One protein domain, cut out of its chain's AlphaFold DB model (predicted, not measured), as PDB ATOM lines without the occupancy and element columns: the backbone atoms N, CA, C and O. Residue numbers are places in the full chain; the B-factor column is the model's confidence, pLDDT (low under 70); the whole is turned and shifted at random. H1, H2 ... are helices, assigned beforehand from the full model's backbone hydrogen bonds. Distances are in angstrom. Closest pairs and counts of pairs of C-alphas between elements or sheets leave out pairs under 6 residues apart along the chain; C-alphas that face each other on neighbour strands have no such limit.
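AT A GLANCE: This is residues 235 to 383 of the 624 residues of an uncharacterized protein of Bagarius yarrelli (UniProt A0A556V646). Five helices make an up-and-down bundle: H4 and H6 in the middle, H2 on one side of them, and the H7 and H8 hairpin on the other. Short H1 and H3 lie on H2's side, and two long loops, residues 281 to 293 and 311 to 329, reach to opposite ends of the length. The printed part has 149 residues with eight named helices, H1 to H8, and no named strand: all helix. It is compact, with a radius of gyration of the C-alphas of 14.9 A and spans of 45 by 36 by 30 A.

IN THESE COORDINATES: Find C-alpha 236 at (211.766, 164.303, 191.348), where H1 begins and runs to 243. Next come H2, residues 251 to 268, 26.8 A, and H3, 273 to 280. Then read H4, 294 to 304, 15.3 A; H5, 306 to 310; H6, 330 to 343, 19.8 A; and H7, 347 to 361, 21.5 A. H8, 366 to 381, 22.2 A, ends at C-alpha 381, (210.112, 165.068, 225.308).

HOW THE PARTS SIT: Start at the hub, H4: it touches H2, opposite ways, closest at C-alphas 301 and 258, 5.3 A. It touches H7 at C-alphas 296 and 356, 5.3 A. H6 touches H8, closest at C-alphas 339 and 375, 5.9 A. H1 and H3 only just touch, with 3 pairs of C-alphas within 8 A, closest 239 and 279, 6.7 A; so do H5 and H6, closest 309 and 330, 6.4 A. Every O i to N i+4 pair is within hydrogen-bond range in H1, H3, H4, H6 and H8; H2 has 12 of 14, H7 9 of 11, and H5 0 of 1, with 1 of 2 O i to N i+3 pairs.

THE WHOLE: The farthest C-alphas, Glu 287 and His 321, are 47.5 A apart. The printed part has no cut; links H3 to H4 and H5 to H6 are long. Mean pLDDT of the printed part is 73.4; look for values under 70 at, for instance, residues 245 to 253 and 309 to 327.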
ATOM      1  N   MET A 235     215.995 162.800 192.805       74.19
ATOM      2  CA  MET A 235     215.253 162.640 191.550       74.19
ATOM      3  C   MET A 235     213.747 162.856 191.748       74.19
ATOM      4  O   MET A 235     213.049 162.006 192.301       74.19
ATOM      5  N   ARG A 236     213.197 163.954 191.212       76.62
ATOM      6  CA  ARG A 236     211.766 164.303 191.348       76.62
ATOM      7  C   ARG A 236     210.809 163.202 190.869       76.62
ATOM      8  O   ARG A 236     209.779 162.979 191.499       76.62
ATOM      9  N   SER A 237     211.159 162.493 189.796       70.50
ATOM     10  CA  SER A 237     210.380 161.368 189.258       70.50
ATOM     11  C   SER A 237     210.299 160.188 190.232       70.50
ATOM     12  O   SER A 237     209.241 159.573 190.375       70.50
ATOM     13  N   PHE A 238     211.390 159.908 190.949       76.25
ATOM     14  CA  PHE A 238     211.428 158.892 191.995       76.25
ATOM     15  C   PHE A 238     210.558 159.301 193.189       76.25
ATOM     16  O   PHE A 238     209.706 158.527 193.617       76.25
ATOM     17  N   VAL A 239     210.688 160.547 193.659       79.62
ATOM     18  CA  VAL A 239     209.851 161.106 194.739       79.62
ATOM     19  C   VAL A 239     208.364 161.015 194.393       79.62
ATOM     20  O   VAL A 239     207.550 160.600 195.218       79.62
ATOM     21  N   GLN A 240     208.000 161.376 193.162       77.38
ATOM     22  CA  GLN A 240     206.626 161.311 192.679       77.38
ATOM     23  C   GLN A 240     206.117 159.868 192.655       77.38
ATOM     24  O   GLN A 240     205.036 159.606 193.167       77.38
ATOM     25  N   CYS A 241     206.901 158.917 192.146       77.12
ATOM     26  CA  CYS A 241     206.537 157.500 192.147       77.12
ATOM     27  C   CYS A 241     206.304 156.958 193.569       77.12
ATOM     28  O   CYS A 241     205.300 156.297 193.820       77.12
ATOM     29  N   VAL A 242     207.180 157.301 194.519       78.19
ATOM     30  CA  VAL A 242     207.129 156.786 195.897       78.19
ATOM     31  C   VAL A 242     206.002 157.410 196.734       78.19
ATOM     32  O   VAL A 242     205.456 156.736 197.607       78.19
ATOM     33  N   LEU A 243     205.645 158.676 196.492       83.44
ATOM     34  CA  LEU A 243     204.681 159.436 197.306       83.44
ATOM     35  C   LEU A 243     203.282 159.584 196.670       83.44
ATOM     36  O   LEU A 243     202.413 160.237 197.256       83.44
ATOM     37  N   THR A 244     203.042 159.007 195.485       80.69
ATOM     38  CA  THR A 244     201.722 159.041 194.829       80.69
ATOM     39  C   THR A 244     200.804 157.947 195.401       80.69
ATOM     40  O   THR A 244     201.179 156.773 195.366       80.69
ATOM     41  N   PRO A 245     199.583 158.276 195.872       65.94
ATOM     42  CA  PRO A 245     198.669 157.293 196.470       65.94
ATOM     43  C   PRO A 245     198.219 156.194 195.495       65.94
ATOM     44  O   PRO A 245     198.016 155.051 195.899       65.94
ATOM     45  N   ASP A 246     198.090 156.526 194.205       59.25
ATOM     46  CA  ASP A 246     197.471 155.652 193.201       59.25
ATOM     47  C   ASP A 246     198.293 154.410 192.823       59.25
ATOM     48  O   ASP A 246     197.774 153.494 192.188       59.25
ATOM     49  N   GLN A 247     199.569 154.341 193.213       57.16
ATOM     50  CA  GLN A 247     200.436 153.185 192.942       57.16
ATOM     51  C   GLN A 247     200.507 152.184 194.105       57.16
ATOM     52  O   GLN A 247     201.154 151.147 193.984       57.16
ATOM     53  N   MET A 248     199.817 152.442 195.222       53.50
ATOM     54  CA  MET A 248     199.977 151.672 196.461       53.50
ATOM     55  C   MET A 248     198.956 150.526 196.657       53.50
ATOM     56  O   MET A 248     198.760 150.057 197.776       53.50
ATOM     57  N   TYR A 249     198.293 150.061 195.588       54.00
ATOM     58  CA  TYR A 249     197.151 149.126 195.669       54.00
ATOM     59  C   TYR A 249     197.482 147.624 195.585       54.00
ATOM     60  O   TYR A 249     196.581 146.803 195.761       54.00
ATOM     61  N   SER A 250     198.726 147.213 195.320       59.19
ATOM     62  CA  SER A 250     199.063 145.779 195.320       59.19
ATOM     63  C   SER A 250     199.360 145.296 196.740       59.19
ATOM     64  O   SER A 250     200.357 145.716 197.330       59.19
ATOM     65  N   SER A 251     198.527 144.388 197.261       56.50
ATOM     66  CA  SER A 251     198.640 143.811 198.614       56.50
ATOM     67  C   SER A 251     200.041 143.270 198.941       56.50
ATOM     68  O   SER A 251     200.461 143.327 200.093       56.50
ATOM     69  N   ASP A 252     200.784 142.803 197.934       62.25
ATOM     70  CA  ASP A 252     202.094 142.162 198.109       62.25
ATOM     71  C   ASP A 252     203.251 143.158 198.318       62.25
ATOM     72  O   ASP A 252     204.329 142.780 198.771       62.25
ATOM     73  N   LEU A 253     203.052 144.445 198.001       67.69
ATOM     74  CA  LEU A 253     204.099 145.478 198.075       67.69
ATOM     75  C   LEU A 253     203.939 146.427 199.267       67.69
ATOM     76  O   LEU A 253     204.738 147.346 199.435       67.69
ATOM     77  N   VAL A 254     202.947 146.198 200.125       72.38
ATOM     78  CA  VAL A 254     202.600 147.115 201.218       72.38
ATOM     79  C   VAL A 254     203.710 147.217 202.275       72.38
ATOM     80  O   VAL A 254     204.129 148.326 202.615       72.38
ATOM     81  N   LEU A 255     204.238 146.083 202.753       76.25
ATOM     82  CA  LEU A 255     205.352 146.063 203.709       76.25
ATOM     83  C   LEU A 255     206.670 146.571 203.087       76.25
ATOM     84  O   LEU A 255     207.301 147.436 203.701       76.25
ATOM     85  N   PRO A 256     207.098 146.115 201.890       76.44
ATOM     86  CA  PRO A 256     208.271 146.671 201.215       76.44
ATOM     87  C   PRO A 256     208.198 148.188 201.022       76.44
ATOM     88  O   PRO A 256     209.191 148.875 201.254       76.44
ATOM     89  N   GLN A 257     207.023 148.722 200.673       78.69
ATOM     90  CA  GLN A 257     206.813 150.163 200.550       78.69
ATOM     91  C   GLN A 257     206.996 150.876 201.895       78.69
ATOM     92  O   GLN A 257     207.661 151.910 201.958       78.69
ATOM     93  N   CYS A 258     206.469 150.312 202.984       83.31
ATOM     94  CA  CYS A 258     206.643 150.870 204.324       83.31
ATOM     95  C   CYS A 258     208.127 150.921 204.715       83.31
ATOM     96  O   CYS A 258     208.624 151.958 205.156       83.31
ATOM     97  N   LEU A 259     208.860 149.828 204.486       81.81
ATOM     98  CA  LEU A 259     210.291 149.741 204.783       81.81
ATOM     99  C   LEU A 259     211.132 150.668 203.896       81.81
ATOM    100  O   LEU A 259     212.094 151.262 204.380       81.81
ATOM    101  N   LEU A 260     210.758 150.848 202.626       82.50
ATOM    102  CA  LEU A 260     211.394 151.819 201.736       82.50
ATOM    103  C   LEU A 260     211.246 153.243 202.283       82.50
ATOM    104  O   LEU A 260     212.243 153.951 202.401       82.50
ATOM    105  N   LEU A 261     210.032 153.649 202.666       87.31
ATOM    106  CA  LEU A 261     209.774 154.981 203.224       87.31
ATOM    107  C   LEU A 261     210.545 155.207 204.536       87.31
ATOM    108  O   LEU A 261     211.091 156.287 204.760       87.31
ATOM    109  N   VAL A 262     210.648 154.178 205.380       86.00
ATOM    110  CA  VAL A 262     211.443 154.211 206.617       86.00
ATOM    111  C   VAL A 262     212.944 154.352 206.331       86.00
ATOM    112  O   VAL A 262     213.621 155.145 206.990       86.00
ATOM    113  N   ASN A 263     213.467 153.649 205.324       81.88
ATOM    114  CA  ASN A 263     214.860 153.790 204.892       81.88
ATOM    115  C   ASN A 263     215.140 155.174 204.292       81.88
ATOM    116  O   ASN A 263     216.196 155.749 204.550       81.88
ATOM    117  N   VAL A 264     214.187 155.739 203.542       87.44
ATOM    118  CA  VAL A 264     214.274 157.118 203.045       87.44
ATOM    119  C   VAL A 264     214.349 158.101 204.215       87.44
ATOM    120  O   VAL A 264     215.283 158.899 204.256       87.44
ATOM    121  N   LEU A 265     213.450 158.009 205.206       87.38
ATOM    122  CA  LEU A 265     213.495 158.846 206.420       87.38
ATOM    123  C   LEU A 265     214.869 158.794 207.105       87.38
ATOM    124  O   LEU A 265     215.401 159.824 207.515       87.38
ATOM    125  N   GLY A 266     215.464 157.600 207.179       84.06
ATOM    126  CA  GLY A 266     216.797 157.385 207.736       84.06
ATOM    127  C   GLY A 266     217.945 158.000 206.930       84.06
ATOM    128  O   GLY A 266     219.063 158.013 207.424       84.06
ATOM    129  N   LYS A 267     217.711 158.511 205.720       84.06
ATOM    130  CA  LYS A 267     218.744 159.107 204.857       84.06
ATOM    131  C   LYS A 267     218.541 160.589 204.594       84.06
ATOM    132  O   LYS A 267     219.518 161.273 204.292       84.06
ATOM    133  N   LEU A 268     217.316 161.100 204.730       84.81
ATOM    134  CA  LEU A 268     216.990 162.488 204.390       84.81
ATOM    135  C   LEU A 268     217.877 163.500 205.123       84.81
ATOM    136  O   LEU A 268     218.308 164.461 204.503       84.81
ATOM    137  N   TYR A 269     218.256 163.258 206.381       79.12
ATOM    138  CA  TYR A 269     219.114 164.182 207.140       79.12
ATOM    139  C   TYR A 269     220.513 164.414 206.526       79.12
ATOM    140  O   TYR A 269     221.184 165.375 206.892       79.12
ATOM    141  N   THR A 270     220.964 163.543 205.615       80.38
ATOM    142  CA  THR A 270     222.254 163.671 204.906       80.38
ATOM    143  C   THR A 270     222.156 164.431 203.581       80.38
ATOM    144  O   THR A 270     223.172 164.633 202.922       80.38
ATOM    145  N   GLN A 271     220.947 164.812 203.162       84.88
ATOM    146  CA  GLN A 271     220.672 165.354 201.832       84.88
ATOM    147  C   GLN A 271     220.636 166.884 201.800       84.88
ATOM    148  O   GLN A 271     220.592 167.556 202.830       84.88
ATOM    149  N   THR A 272     220.645 167.440 200.585       83.81
ATOM    150  CA  THR A 272     220.562 168.886 200.359       83.81
ATOM    151  C   THR A 272     219.194 169.449 200.724       83.81
ATOM    152  O   THR A 272     218.170 168.770 200.673       83.81
ATOM    153  N   ASP A 273     219.183 170.741 201.027       80.25
ATOM    154  CA  ASP A 273     218.002 171.505 201.417       80.25
ATOM    155  C   ASP A 273     216.851 171.429 200.390       80.25
ATOM    156  O   ASP A 273     215.686 171.296 200.762       80.25
ATOM    157  N   GLU A 274     217.190 171.426 199.098       82.19
ATOM    158  CA  GLU A 274     216.255 171.251 197.979       82.19
ATOM    159  C   GLU A 274     215.621 169.855 197.979       82.19
ATOM    160  O   GLU A 274     214.406 169.713 197.824       82.19
ATOM    161  N   THR A 275     216.431 168.823 198.231       84.06
ATOM    162  CA  THR A 275     215.964 167.438 198.342       84.06
ATOM    163  C   THR A 275     215.020 167.286 199.534       84.06
ATOM    164  O   THR A 275     213.982 166.641 199.418       84.06
ATOM    165  N   LEU A 276     215.301 167.936 200.667       85.44
ATOM    166  CA  LEU A 276     214.397 167.927 201.823       85.44
ATOM    167  C   LEU A 276     213.015 168.503 201.478       85.44
ATOM    168  O   LEU A 276     212.000 167.878 201.791       85.44
ATOM    169  N   CYS A 277     212.959 169.651 200.795       85.25
ATOM    170  CA  CYS A 277     211.695 170.255 200.357       85.25
ATOM    171  C   CYS A 277     210.916 169.325 199.420       85.25
ATOM    172  O   CYS A 277     209.703 169.150 199.579       85.25
ATOM    173  N   LEU A 278     211.617 168.655 198.493       85.81
ATOM    174  CA  LEU A 278     211.002 167.673 197.604       85.81
ATOM    175  C   LEU A 278     210.287 166.568 198.384       85.81
ATOM    176  O   LEU A 278     209.190 166.206 197.988       85.81
ATOM    177  N   TRP A 279     210.824 166.066 199.495       90.06
ATOM    178  CA  TRP A 279     210.195 164.975 200.255       90.06
ATOM    179  C   TRP A 279     209.158 165.439 201.293       90.06
ATOM    180  O   TRP A 279     208.144 164.761 201.489       90.06
ATOM    181  N   TYR A 280     209.368 166.584 201.949       86.88
ATOM    182  CA  TYR A 280     208.510 167.034 203.056       86.88
ATOM    183  C   TYR A 280     207.274 167.828 202.630       86.88
ATOM    184  O   TYR A 280     206.252 167.756 203.313       86.88
ATOM    185  N   ASP A 281     207.328 168.578 201.529       78.69
ATOM    186  CA  ASP A 281     206.311 169.608 201.293       78.69
ATOM    187  C   ASP A 281     205.003 169.093 200.666       78.69
ATOM    188  O   ASP A 281     203.971 169.766 200.790       78.69
ATOM    189  N   GLY A 282     205.017 167.898 200.062       73.50
ATOM    190  CA  GLY A 282     203.878 167.337 199.321       73.50
ATOM    191  C   GLY A 282     203.510 168.162 198.076       73.50
ATOM    192  O   GLY A 282     204.276 169.023 197.641       73.50
ATOM    193  N   SER A 283     202.357 167.888 197.460       71.88
ATOM    194  CA  SER A 283     201.814 168.737 196.384       71.88
ATOM    195  C   SER A 283     201.376 170.091 196.951       71.88
ATOM    196  O   SER A 283     200.554 170.135 197.867       71.88
ATOM    197  N   GLN A 284     201.922 171.188 196.418       62.81
ATOM    198  CA  GLN A 284     201.623 172.547 196.900       62.81
ATOM    199  C   GLN A 284     200.533 173.241 196.074       62.81
ATOM    200  O   GLN A 284     199.874 174.155 196.568       62.81
ATOM    201  N   PHE A 285     200.319 172.791 194.836       61.44
ATOM    202  CA  PHE A 285     199.381 173.390 193.891       61.44
ATOM    203  C   PHE A 285     198.376 172.353 193.389       61.44
ATOM    204  O   PHE A 285     198.712 171.186 193.207       61.44
ATOM    205  N   SER A 286     197.142 172.784 193.119       51.19
ATOM    206  CA  SER A 286     196.070 171.914 192.612       51.19
ATOM    207  C   SER A 286     196.310 171.383 191.193       51.19
ATOM    208  O   SER A 286     195.617 170.467 190.765       51.19
ATOM    209  N   GLU A 287     197.257 171.974 190.459       52.59
ATOM    210  CA  GLU A 287     197.651 171.581 189.098       52.59
ATOM    211  C   GLU A 287     198.737 170.487 189.088       52.59
ATOM    212  O   GLU A 287     198.990 169.876 188.051       52.59
ATOM    213  N   GLU A 288     199.374 170.209 190.232       60.12
ATOM    214  CA  GLU A 288     200.362 169.137 190.366       60.12
ATOM    215  C   GLU A 288     199.675 167.782 190.599       60.12
ATOM    216  O   GLU A 288     198.630 167.685 191.244       60.12
ATOM    217  N   THR A 289     200.292 166.694 190.128       62.16
ATOM    218  CA  THR A 289     199.867 165.336 190.505       62.16
ATOM    219  C   THR A 289     199.878 165.194 192.027       62.16
ATOM    220  O   THR A 289     200.910 165.447 192.656       62.16
ATOM    221  N   HIS A 290     198.747 164.778 192.604       73.50
ATOM    222  CA  HIS A 290     198.553 164.702 194.051       73.50
ATOM    223  C   HIS A 290     199.632 163.845 194.725       73.50
ATOM    224  O   HIS A 290     199.777 162.655 194.432       73.50
ATOM    225  N   ARG A 291     200.372 164.455 195.655       81.75
ATOM    226  CA  ARG A 291     201.541 163.850 196.291       81.75
ATOM    227  C   ARG A 291     201.509 164.085 197.790       81.75
ATOM    228  O   ARG A 291     201.460 165.229 198.239       81.75
ATOM    229  N   LEU A 292     201.589 162.998 198.549       83.88
ATOM    230  CA  LEU A 292     201.652 163.060 200.005       83.88
ATOM    231  C   LEU A 292     203.008 163.607 200.463       83.88
ATOM    232  O   LEU A 292     204.017 163.462 199.769       83.88
ATOM    233  N   SER A 293     203.054 164.206 201.652       89.56
ATOM    234  CA  SER A 293     204.326 164.369 202.361       89.56
ATOM    235  C   SER A 293     204.880 163.000 202.771       89.56
ATOM    236  O   SER A 293     204.127 162.040 202.960       89.56
ATOM    237  N   ILE A 294     206.198 162.897 202.967       91.25
ATOM    238  CA  ILE A 294     206.819 161.655 203.461       91.25
ATOM    239  C   ILE A 294     206.204 161.178 204.789       91.25
ATOM    240  O   ILE A 294     206.027 159.978 204.983       91.25
ATOM    241  N   PHE A 295     205.808 162.093 205.680       90.44
ATOM    242  CA  PHE A 295     205.168 161.742 206.952       90.44
ATOM    243  C   PHE A 295     203.787 161.116 206.739       90.44
ATOM    244  O   PHE A 295     203.500 160.050 207.285       90.44
ATOM    245  N   GLU A 296     202.950 161.737 205.907       88.31
ATOM    246  CA  GLU A 296     201.632 161.199 205.554       88.31
ATOM    247  C   GLU A 296     201.753 159.851 204.841       88.31
ATOM    248  O   GLU A 296     201.018 158.924 205.169       88.31
ATOM    249  N   ALA A 297     202.714 159.712 203.923       89.19
ATOM    250  CA  ALA A 297     202.972 158.461 203.217       89.19
ATOM    251  C   ALA A 297     203.387 157.333 204.174       89.19
ATOM    252  O   ALA A 297     202.917 156.205 204.029       89.19
ATOM    253  N   VAL A 298     204.218 157.621 205.182       90.69
ATOM    254  CA  VAL A 298     204.637 156.634 206.193       90.69
ATOM    255  C   VAL A 298     203.458 156.199 207.059       90.69
ATOM    256  O   VAL A 298     203.254 154.998 207.231       90.69
ATOM    257  N   PHE A 299     202.646 157.135 207.565       88.88
ATOM    258  CA  PHE A 299     201.450 156.787 208.343       88.88
ATOM    259  C   PHE A 299     200.427 156.018 207.506       88.88
ATOM    260  O   PHE A 299     199.843 155.042 207.980       88.88
ATOM    261  N   TRP A 300     200.241 156.418 206.248       88.38
ATOM    262  CA  TRP A 300     199.358 155.733 205.316       88.38
ATOM    263  C   TRP A 300     199.843 154.305 205.041       88.38
ATOM    264  O   TRP A 300     199.073 153.358 205.184       88.38
ATOM    265  N   SER A 301     201.128 154.123 204.730       86.94
ATOM    266  CA  SER A 301     201.709 152.811 204.430       86.94
ATOM    267  C   SER A 301     201.705 151.895 205.658       86.94
ATOM    268  O   SER A 301     201.306 150.734 205.560       86.94
ATOM    269  N   PHE A 302     202.029 152.428 206.842       87.31
ATOM    270  CA  PHE A 302     201.930 151.689 208.102       87.31
ATOM    271  C   PHE A 302     200.499 151.214 208.376       87.31
ATOM    272  O   PHE A 302     200.295 150.081 208.811       87.31
ATOM    273  N   ARG A 303     199.490 152.040 208.081       86.50
ATOM    274  CA  ARG A 303     198.083 151.650 208.221       86.50
ATOM    275  C   ARG A 303     197.708 150.473 207.320       86.50
ATOM    276  O   ARG A 303     196.947 149.612 207.755       86.50
ATOM    277  N   GLN A 304     198.230 150.428 206.095       83.50
ATOM    278  CA  GLN A 304     197.939 149.340 205.153       83.50
ATOM    279  C   GLN A 304     198.609 148.010 205.543       83.50
ATOM    280  O   GLN A 304     198.132 146.953 205.133       83.50
ATOM    281  N   CYS A 305     199.659 148.025 206.375       78.62
ATOM    282  CA  CYS A 305     200.378 146.835 206.858       78.62
ATOM    283  C   CYS A 305     199.565 146.019 207.898       78.62
ATOM    284  O   CYS A 305     200.041 145.718 208.992       78.62
ATOM    285  N   LEU A 306     198.302 145.681 207.618       70.69
ATOM    286  CA  LEU A 306     197.382 145.066 208.588       70.69
ATOM    287  C   LEU A 306     197.900 143.722 209.137       70.69
ATOM    288  O   LEU A 306     197.848 143.490 210.349       70.69
ATOM    289  N   LEU A 307     198.416 142.858 208.260       65.81
ATOM    290  CA  LEU A 307     198.925 141.530 208.616       65.81
ATOM    291  C   LEU A 307     200.278 141.619 209.338       65.81
ATOM    292  O   LEU A 307     200.470 140.996 210.380       65.81
ATOM    293  N   ASP A 308     201.176 142.483 208.873       71.25
ATOM    294  CA  ASP A 308     202.527 142.647 209.432       71.25
ATOM    295  C   ASP A 308     202.553 143.338 210.805       71.25
ATOM    296  O   ASP A 308     203.529 143.247 211.551       71.25
ATOM    297  N   ARG A 309     201.467 144.037 211.159       69.44
ATOM    298  CA  ARG A 309     201.242 144.593 212.505       69.44
ATOM    299  C   ARG A 309     200.724 143.556 213.495       69.44
ATOM    300  O   ARG A 309     200.934 143.713 214.695       69.44
ATOM    301  N   THR A 310     200.000 142.548 213.011       56.44
ATOM    302  CA  THR A 310     199.348 141.534 213.854       56.44
ATOM    303  C   THR A 310     200.227 140.301 214.045       56.44
ATOM    304  O   THR A 310     200.221 139.708 215.123       56.44
ATOM    305  N   VAL A 311     201.038 139.956 213.042       55.06
ATOM    306  CA  VAL A 311     202.057 138.904 213.105       55.06
ATOM    307  C   VAL A 311     203.413 139.550 213.426       55.06
ATOM    308  O   VAL A 311     203.742 140.573 212.834       55.06
ATOM    309  N   PRO A 312     204.230 139.012 214.354       55.12
ATOM    310  CA  PRO A 312     205.486 139.642 214.749       55.12
ATOM    311  C   PRO A 312     206.544 139.553 213.637       55.12
ATOM    312  O   PRO A 312     207.413 138.679 213.657       55.12
ATOM    313  N   VAL A 313     206.509 140.494 212.690       59.62
ATOM    314  CA  VAL A 313     207.629 140.747 211.779       59.62
ATOM    315  C   VAL A 313     208.804 141.234 212.622       59.62
ATOM    316  O   VAL A 313     208.719 142.245 213.324       59.62
ATOM    317  N   ARG A 314     209.893 140.462 212.604       64.06
ATOM    318  CA  ARG A 314     211.096 140.701 213.402       64.06
ATOM    319  C   ARG A 314     212.122 141.456 212.566       64.06
ATOM    320  O   ARG A 314     212.890 140.847 211.832       64.06
ATOM    321  N   LEU A 315     212.125 142.779 212.699       65.44
ATOM    322  CA  LEU A 315     213.054 143.676 212.011       65.44
ATOM    323  C   LEU A 315     214.299 143.940 212.871       65.44
ATOM    324  O   LEU A 315     214.226 143.836 214.101       65.44
ATOM    325  N   PRO A 316     215.452 144.276 212.269       58.69
ATOM    326  CA  PRO A 316     216.634 144.664 213.028       58.69
ATOM    327  C   PRO A 316     216.359 145.935 213.852       58.69
ATOM    328  O   PRO A 316     215.824 146.923 213.346       58.69
ATOM    329  N   GLY A 317     216.691 145.900 215.145       59.19
ATOM    330  CA  GLY A 317     216.684 147.076 216.016       59.19
ATOM    331  C   GLY A 317     217.867 148.016 215.747       59.19
ATOM    332  O   GLY A 317     218.789 147.671 215.013       59.19
ATOM    333  N   VAL A 318     217.845 149.199 216.376       56.44
ATOM    334  CA  VAL A 318     218.873 150.247 216.213       56.44
ATOM    335  C   VAL A 318     220.278 149.687 216.420       56.44
ATOM    336  O   VAL A 318     220.542 148.972 217.393       56.44
ATOM    337  N   MET A 319     221.181 150.033 215.503       57.09
ATOM    338  CA  MET A 319     222.593 149.690 215.600       57.09
ATOM    339  C   MET A 319     223.271 150.555 216.663       57.09
ATOM    340  O   MET A 319     223.352 151.772 216.523       57.09
ATOM    341  N   ILE A 320     223.795 149.920 217.709       42.47
ATOM    342  CA  ILE A 320     224.655 150.566 218.705       42.47
ATOM    343  C   ILE A 320     225.997 149.833 218.637       42.47
ATOM    344  O   ILE A 320     226.040 148.614 218.783       42.47
ATOM    345  N   HIS A 321     227.085 150.554 218.345       31.70
ATOM    346  CA  HIS A 321     228.433 149.984 218.163       31.70
ATOM    347  C   HIS A 321     228.524 148.844 217.125       31.70
ATOM    348  O   HIS A 321     229.211 147.850 217.339       31.70
ATOM    349  N   GLY A 322     227.823 148.963 215.993       44.94
ATOM    350  CA  GLY A 322     227.933 147.980 214.907       44.94
ATOM    351  C   GLY A 322     227.162 146.669 215.127       44.94
ATOM    352  O   GLY A 322     227.217 145.795 214.267       44.94
ATOM    353  N   GLN A 323     226.415 146.521 216.229       36.84
ATOM    354  CA  GLN A 323     225.554 145.363 216.495       36.84
ATOM    355  C   GLN A 323     224.094 145.796 216.698       36.84
ATOM    356  O   GLN A 323     223.808 146.767 217.401       36.84
ATOM    357  N   ALA A 324     223.153 145.072 216.084       52.75
ATOM    358  CA  ALA A 324     221.722 145.298 216.281       52.75
ATOM    359  C   ALA A 324     221.299 144.787 217.670       52.75
ATOM    360  O   ALA A 324     221.475 143.606 217.973       52.75
ATOM    361  N   HIS A 325     220.717 145.650 218.510       50.06
ATOM    362  CA  HIS A 325     220.344 145.336 219.903       50.06
ATOM    363  C   HIS A 325     219.071 144.459 220.045       50.06
ATOM    364  O   HIS A 325     218.267 144.634 220.959       50.06
ATOM    365  N   GLY A 326     218.883 143.486 219.148       60.12
ATOM    366  CA  GLY A 326     217.748 142.559 219.119       60.12
ATOM    367  C   GLY A 326     216.733 142.841 218.006       60.12
ATOM    368  O   GLY A 326     216.790 143.858 217.317       60.12
ATOM    369  N   THR A 327     215.807 141.899 217.808       61.56
ATOM    370  CA  THR A 327     214.713 142.008 216.831       61.56
ATOM    371  C   THR A 327     213.537 142.794 217.404       61.56
ATOM    372  O   THR A 327     213.094 142.491 218.513       61.56
ATOM    373  N   VAL A 328     212.994 143.743 216.647       74.31
ATOM    374  CA  VAL A 328     211.878 144.613 217.051       74.31
ATOM    375  C   VAL A 328     210.659 144.420 216.145       74.31
ATOM    376  O   VAL A 328     210.791 143.944 215.020       74.31
ATOM    377  N   SER A 329     209.468 144.775 216.638       80.25
ATOM    378  CA  SER A 329     208.237 144.774 215.836       80.25
ATOM    379  C   SER A 329     208.241 145.894 214.792       80.25
ATOM    380  O   SER A 329     208.929 146.903 214.969       80.25
ATOM    381  N   LEU A 330     207.405 145.760 213.753       80.56
ATOM    382  CA  LEU A 330     207.198 146.803 212.740       80.56
ATOM    383  C   LEU A 330     206.861 148.162 213.368       80.56
ATOM    384  O   LEU A 330     207.490 149.161 213.034       80.56
ATOM    385  N   HIS A 331     205.948 148.193 214.345       83.75
ATOM    386  CA  HIS A 331     205.601 149.418 215.074       83.75
ATOM    387  C   HIS A 331     206.834 150.087 215.688       83.75
ATOM    388  O   HIS A 331     207.070 151.276 215.495       83.75
ATOM    389  N   ARG A 332     207.652 149.323 216.424       81.62
ATOM    390  CA  ARG A 332     208.835 149.869 217.097       81.62
ATOM    391  C   ARG A 332     209.901 150.308 216.099       81.62
ATOM    392  O   ARG A 332     210.551 151.319 216.338       81.62
ATOM    393  N   HIS A 333     210.065 149.582 214.998       83.06
ATOM    394  CA  HIS A 333     210.979 149.958 213.927       83.06
ATOM    395  C   HIS A 333     210.573 151.308 213.312       83.06
ATOM    396  O   HIS A 333     211.336 152.268 213.393       83.06
ATOM    397  N   VAL A 334     209.337 151.428 212.815       87.25
ATOM    398  CA  VAL A 334     208.822 152.671 212.215       87.25
ATOM    399  C   VAL A 334     208.873 153.832 213.213       87.25
ATOM    400  O   VAL A 334     209.360 154.908 212.874       87.25
ATOM    401  N   CYS A 335     208.443 153.609 214.460       85.69
ATOM    402  CA  CYS A 335     208.446 154.631 215.508       85.69
ATOM    403  C   CYS A 335     209.844 155.198 215.756       85.69
ATOM    404  O   CYS A 335     210.006 156.411 215.845       85.69
ATOM    405  N   VAL A 336     210.863 154.342 215.865       84.06
ATOM    406  CA  VAL A 336     212.228 154.788 216.159       84.06
ATOM    407  C   VAL A 336     212.826 155.569 214.992       84.06
ATOM    408  O   VAL A 336     213.443 156.607 215.221       84.06
ATOM    409  N   HIS A 337     212.614 155.119 213.755       85.75
ATOM    410  CA  HIS A 337     213.096 155.837 212.576       85.75
ATOM    411  C   HIS A 337     212.371 157.173 212.368       85.75
ATOM    412  O   HIS A 337     213.024 158.171 212.062       85.75
ATOM    413  N   LEU A 338     211.057 157.237 212.616       87.25
ATOM    414  CA  LEU A 338     210.318 158.502 212.650       87.25
ATOM    415  C   LEU A 338     210.877 159.437 213.722       87.25
ATOM    416  O   LEU A 338     211.193 160.579 213.416       87.25
ATOM    417  N   CYS A 339     211.070 158.955 214.953       83.00
ATOM    418  CA  CYS A 339     211.644 159.760 216.034       83.00
ATOM    419  C   CYS A 339     213.060 160.254 215.693       83.00
ATOM    420  O   CYS A 339     213.371 161.417 215.928       83.00
ATOM    421  N   GLY A 340     213.898 159.410 215.083       82.50
ATOM    422  CA  GLY A 340     215.227 159.792 214.599       82.50
ATOM    423  C   GLY A 340     215.185 160.862 213.503       82.50
ATOM    424  O   GLY A 340     215.982 161.795 213.523       82.50
ATOM    425  N   CYS A 341     214.220 160.783 212.584       84.81
ATOM    426  CA  CYS A 341     214.013 161.811 211.566       84.81
ATOM    427  C   CYS A 341     213.504 163.126 212.174       84.81
ATOM    428  O   CYS A 341     214.023 164.188 211.844       84.81
ATOM    429  N   VAL A 342     212.521 163.066 213.080       80.88
ATOM    430  CA  VAL A 342     211.984 164.235 213.804       80.88
ATOM    431  C   VAL A 342     213.091 164.936 214.587       80.88
ATOM    432  O   VAL A 342     213.161 166.160 214.612       80.88
ATOM    433  N   ALA A 343     213.995 164.153 215.169       76.12
ATOM    434  CA  ALA A 343     215.143 164.642 215.910       76.12
ATOM    435  C   ALA A 343     216.136 165.472 215.078       76.12
ATOM    436  O   ALA A 343     216.814 166.337 215.633       76.12
ATOM    437  N   ALA A 344     216.215 165.213 213.772       79.56
ATOM    438  CA  ALA A 344     217.090 165.900 212.823       79.56
ATOM    439  C   ALA A 344     216.329 166.866 211.888       79.56
ATOM    440  O   ALA A 344     216.913 167.394 210.941       79.56
ATOM    441  N   LEU A 345     215.029 167.088 212.118       78.38
ATOM    442  CA  LEU A 345     214.166 167.844 211.211       78.38
ATOM    443  C   LEU A 345     214.412 169.365 211.319       78.38
ATOM    444  O   LEU A 345     214.368 169.915 212.422       78.38
ATOM    445  N   PRO A 346     214.595 170.092 210.200       75.12
ATOM    446  CA  PRO A 346     214.670 171.553 210.223       75.12
ATOM    447  C   PRO A 346     213.346 172.219 210.633       75.12
ATOM    448  O   PRO A 346     212.268 171.792 210.217       75.12
ATOM    449  N   ALA A 347     213.432 173.345 211.359       72.12
ATOM    450  CA  ALA A 347     212.290 174.091 211.915       72.12
ATOM    451  C   ALA A 347     211.159 174.380 210.903       72.12
ATOM    452  O   ALA A 347     209.980 174.290 211.228       72.12
ATOM    453  N   ARG A 348     211.507 174.686 209.650       75.12
ATOM    454  CA  ARG A 348     210.544 175.038 208.593       75.12
ATOM    455  C   ARG A 348     209.606 173.896 208.173       75.12
ATOM    456  O   ARG A 348     208.523 174.169 207.672       75.12
ATOM    457  N   HIS A 349     209.999 172.636 208.378       76.38
ATOM    458  CA  HIS A 349     209.191 171.471 207.996       76.38
ATOM    459  C   HIS A 349     208.341 170.929 209.162       76.38
ATOM    460  O   HIS A 349     207.555 170.002 208.964       76.38
ATOM    461  N   PHE A 350     208.429 171.524 210.362       75.38
ATOM    462  CA  PHE A 350     207.644 171.090 211.527       75.38
ATOM    463  C   PHE A 350     206.137 171.214 211.321       75.38
ATOM    464  O   PHE A 350     205.408 170.305 211.700       75.38
ATOM    465  N   ALA A 351     205.670 172.269 210.649       72.25
ATOM    466  CA  ALA A 351     204.244 172.432 210.367       72.25
ATOM    467  C   ALA A 351     203.672 171.247 209.561       72.25
ATOM    468  O   ALA A 351     202.542 170.820 209.782       72.25
ATOM    469  N   LYS A 352     204.468 170.665 208.649       78.81
ATOM    470  CA  LYS A 352     204.072 169.486 207.864       78.81
ATOM    471  C   LYS A 352     204.015 168.226 208.728       78.81
ATOM    472  O   LYS A 352     203.074 167.445 208.599       78.81
ATOM    473  N   LEU A 353     204.976 168.057 209.637       79.75
ATOM    474  CA  LEU A 353     204.970 166.978 210.624       79.75
ATOM    475  C   LEU A 353     203.752 167.072 211.560       79.75
ATOM    476  O   LEU A 353     203.083 166.067 211.780       79.75
ATOM    477  N   GLU A 354     203.444 168.258 212.087       73.75
ATOM    478  CA  GLU A 354     202.304 168.487 212.986       73.75
ATOM    479  C   GLU A 354     200.970 168.162 212.308       73.75
ATOM    480  O   GLU A 354     200.145 167.451 212.884       73.75
ATOM    481  N   CYS A 355     200.781 168.609 211.063       75.12
ATOM    482  CA  CYS A 355     199.602 168.265 210.269       75.12
ATOM    483  C   CYS A 355     199.476 166.750 210.055       75.12
ATOM    484  O   CYS A 355     198.393 166.193 210.253       75.12
ATOM    485  N   ALA A 356     200.572 166.071 209.702       80.38
ATOM    486  CA  ALA A 356     200.581 164.626 209.492       80.38
ATOM    487  C   ALA A 356     200.283 163.849 210.788       80.38
ATOM    488  O   ALA A 356     199.493 162.907 210.771       80.38
ATOM    489  N   LEU A 357     200.863 164.267 211.920       71.00
ATOM    490  CA  LEU A 357     200.601 163.682 213.237       71.00
ATOM    491  C   LEU A 357     199.144 163.881 213.658       71.00
ATOM    492  O   LEU A 357     198.501 162.931 214.096       71.00
ATOM    493  N   LEU A 358     198.596 165.089 213.490       65.06
ATOM    494  CA  LEU A 358     197.202 165.387 213.819       65.06
ATOM    495  C   LEU A 358     196.240 164.564 212.960       65.06
ATOM    496  O   LEU A 358     195.321 163.941 213.494       65.06
ATOM    497  N   GLY A 359     196.490 164.487 211.651       71.12
ATOM    498  CA  GLY A 359     195.729 163.628 210.745       71.12
ATOM    499  C   GLY A 359     195.814 162.151 211.137       71.12
ATOM    500  O   GLY A 359     194.806 161.443 211.123       71.12
ATOM    501  N   ALA A 360     196.994 161.695 211.563       72.38
ATOM    502  CA  ALA A 360     197.208 160.318 211.977       72.38
ATOM    503  C   ALA A 360     196.623 159.981 213.363       72.38
ATOM    504  O   ALA A 360     196.285 158.825 213.599       72.38
ATOM    505  N   VAL A 361     196.467 160.944 214.274       64.50
ATOM    506  CA  VAL A 361     195.799 160.738 215.575       64.50
ATOM    507  C   VAL A 361     194.278 160.721 215.421       64.50
ATOM    508  O   VAL A 361     193.601 159.933 216.075       64.50
ATOM    509  N   LEU A 362     193.733 161.570 214.547       65.94
ATOM    510  CA  LEU A 362     192.286 161.725 214.356       65.94
ATOM    511  C   LEU A 362     191.651 160.650 213.457       65.94
ATOM    512  O   LEU A 362     190.437 160.654 213.252       65.94
ATOM    513  N   GLN A 363     192.446 159.735 212.900       74.31
ATOM    514  CA  GLN A 363     191.944 158.664 212.040       74.31
ATOM    515  C   GLN A 363     191.318 157.496 212.826       74.31
ATOM    516  O   GLN A 363     191.490 157.353 214.032       74.31
ATOM    517  N   SER A 364     190.624 156.603 212.113       68.69
ATOM    518  CA  SER A 364     189.920 155.456 212.704       68.69
ATOM    519  C   SER A 364     190.798 154.240 213.040       68.69
ATOM    520  O   SER A 364     190.347 153.357 213.768       68.69
ATOM    521  N   ASP A 365     192.030 154.155 212.527       77.94
ATOM    522  CA  ASP A 365     192.941 153.037 212.809       77.94
ATOM    523  C   ASP A 365     193.741 153.269 214.102       77.94
ATOM    524  O   ASP A 365     194.636 154.112 214.163       77.94
ATOM    525  N   LEU A 366     193.433 152.468 215.129       74.50
ATOM    526  CA  LEU A 366     194.004 152.599 216.473       74.50
ATOM    527  C   LEU A 366     195.532 152.455 216.495       74.50
ATOM    528  O   LEU A 366     196.203 153.195 217.201       74.50
ATOM    529  N   GLN A 367     196.095 151.512 215.736       76.94
ATOM    530  CA  GLN A 367     197.539 151.244 215.757       76.94
ATOM    531  C   GLN A 367     198.337 152.411 215.167       76.94
ATOM    532  O   GLN A 367     199.384 152.777 215.695       76.94
ATOM    533  N   THR A 368     197.835 153.028 214.098       79.69
ATOM    534  CA  THR A 368     198.472 154.205 213.495       79.69
ATOM    535  C   THR A 368     198.296 155.444 214.376       79.69
ATOM    536  O   THR A 368     199.228 156.237 214.494       79.69
ATOM    537  N   ALA A 369     197.155 155.583 215.064       66.19
ATOM    538  CA  ALA A 369     196.953 156.639 216.059       66.19
ATOM    539  C   ALA A 369     197.897 156.495 217.266       66.19
ATOM    540  O   ALA A 369     198.450 157.491 217.734       66.19
ATOM    541  N   VAL A 370     198.139 155.267 217.741       72.69
ATOM    542  CA  VAL A 370     199.125 154.980 218.797       72.69
ATOM    543  C   VAL A 370     200.540 155.320 218.326       72.69
ATOM    544  O   VAL A 370     201.227 156.062 219.019       72.69
ATOM    545  N   LEU A 371     200.936 154.894 217.121       80.19
ATOM    546  CA  LEU A 371     202.235 155.247 216.536       80.19
ATOM    547  C   LEU A 371     202.432 156.771 216.455       80.19
ATOM    548  O   LEU A 371     203.480 157.286 216.844       80.19
ATOM    549  N   ALA A 372     201.426 157.502 215.969       73.75
ATOM    550  CA  ALA A 372     201.469 158.960 215.890       73.75
ATOM    551  C   ALA A 372     201.556 159.603 217.283       73.75
ATOM    552  O   ALA A 372     202.340 160.525 217.488       73.75
ATOM    553  N   THR A 373     200.811 159.081 218.260       67.56
ATOM    554  CA  THR A 373     200.853 159.554 219.652       67.56
ATOM    555  C   THR A 373     202.221 159.313 220.291       67.56
ATOM    556  O   THR A 373     202.721 160.193 220.986       67.56
ATOM    557  N   ASP A 374     202.863 158.176 220.020       74.31
ATOM    558  CA  ASP A 374     204.205 157.859 220.518       74.31
ATOM    559  C   ASP A 374     205.263 158.808 219.939       74.31
ATOM    560  O   ASP A 374     206.091 159.337 220.686       74.31
ATOM    561  N   VAL A 375     205.199 159.102 218.634       78.12
ATOM    562  CA  VAL A 375     206.070 160.100 217.986       78.12
ATOM    563  C   VAL A 375     205.796 161.505 218.534       78.12
ATOM    564  O   VAL A 375     206.733 162.263 218.781       78.12
ATOM    565  N   TRP A 376     204.535 161.852 218.802       72.75
ATOM    566  CA  TRP A 376     204.164 163.133 219.412       72.75
ATOM    567  C   TRP A 376     204.671 163.248 220.853       72.75
ATOM    568  O   TRP A 376     205.207 164.279 221.256       72.75
ATOM    569  N   CYS A 377     204.565 162.177 221.637       65.50
ATOM    570  CA  CYS A 377     205.120 162.092 222.984       65.50
ATOM    571  C   CYS A 377     206.647 162.173 222.977       65.50
ATOM    572  O   CYS A 377     207.221 162.814 223.857       65.50
ATOM    573  N   PHE A 378     207.309 161.561 221.992       72.06
ATOM    574  CA  PHE A 378     208.736 161.748 221.771       72.06
ATOM    575  C   PHE A 378     209.047 163.212 221.472       72.06
ATOM    576  O   PHE A 378     209.881 163.781 222.162       72.06
ATOM    577  N   LEU A 379     208.338 163.854 220.542       66.25
ATOM    578  CA  LEU A 379     208.536 165.264 220.206       66.25
ATOM    579  C   LEU A 379     208.359 166.185 221.426       66.25
ATOM    580  O   LEU A 379     209.199 167.044 221.682       66.25
ATOM    581  N   ALA A 380     207.322 165.951 222.233       58.09
ATOM    582  CA  ALA A 380     207.087 166.682 223.477       58.09
ATOM    583  C   ALA A 380     208.216 166.498 224.512       58.09
ATOM    584  O   ALA A 380     208.412 167.355 225.371       58.09
ATOM    585  N   ARG A 381     208.965 165.388 224.438       58.66
ATOM    586  CA  ARG A 381     210.112 165.068 225.308       58.66
ATOM    587  C   ARG A 381     211.474 165.399 224.682       58.66
ATOM    588  O   ARG A 381     212.450 165.461 225.419       58.66
ATOM    589  N   TYR A 382     211.548 165.581 223.361       52.72
ATOM    590  CA  TYR A 382     212.775 165.766 222.576       52.72
ATOM    591  C   TYR A 382     213.210 167.237 222.448       52.72
ATOM    592  O   TYR A 382     214.232 167.525 221.831       52.72
ATOM    593  N   GLY A 383     212.512 168.193 223.075       54.62
ATOM    594  CA  GLY A 383     213.125 169.499 223.349       54.62
ATOM    595  C   GLY A 383     214.474 169.256 224.036       54.62
ATOM    596  O   GLY A 383     214.502 168.636 225.096       54.62
TER     597      GLY A 383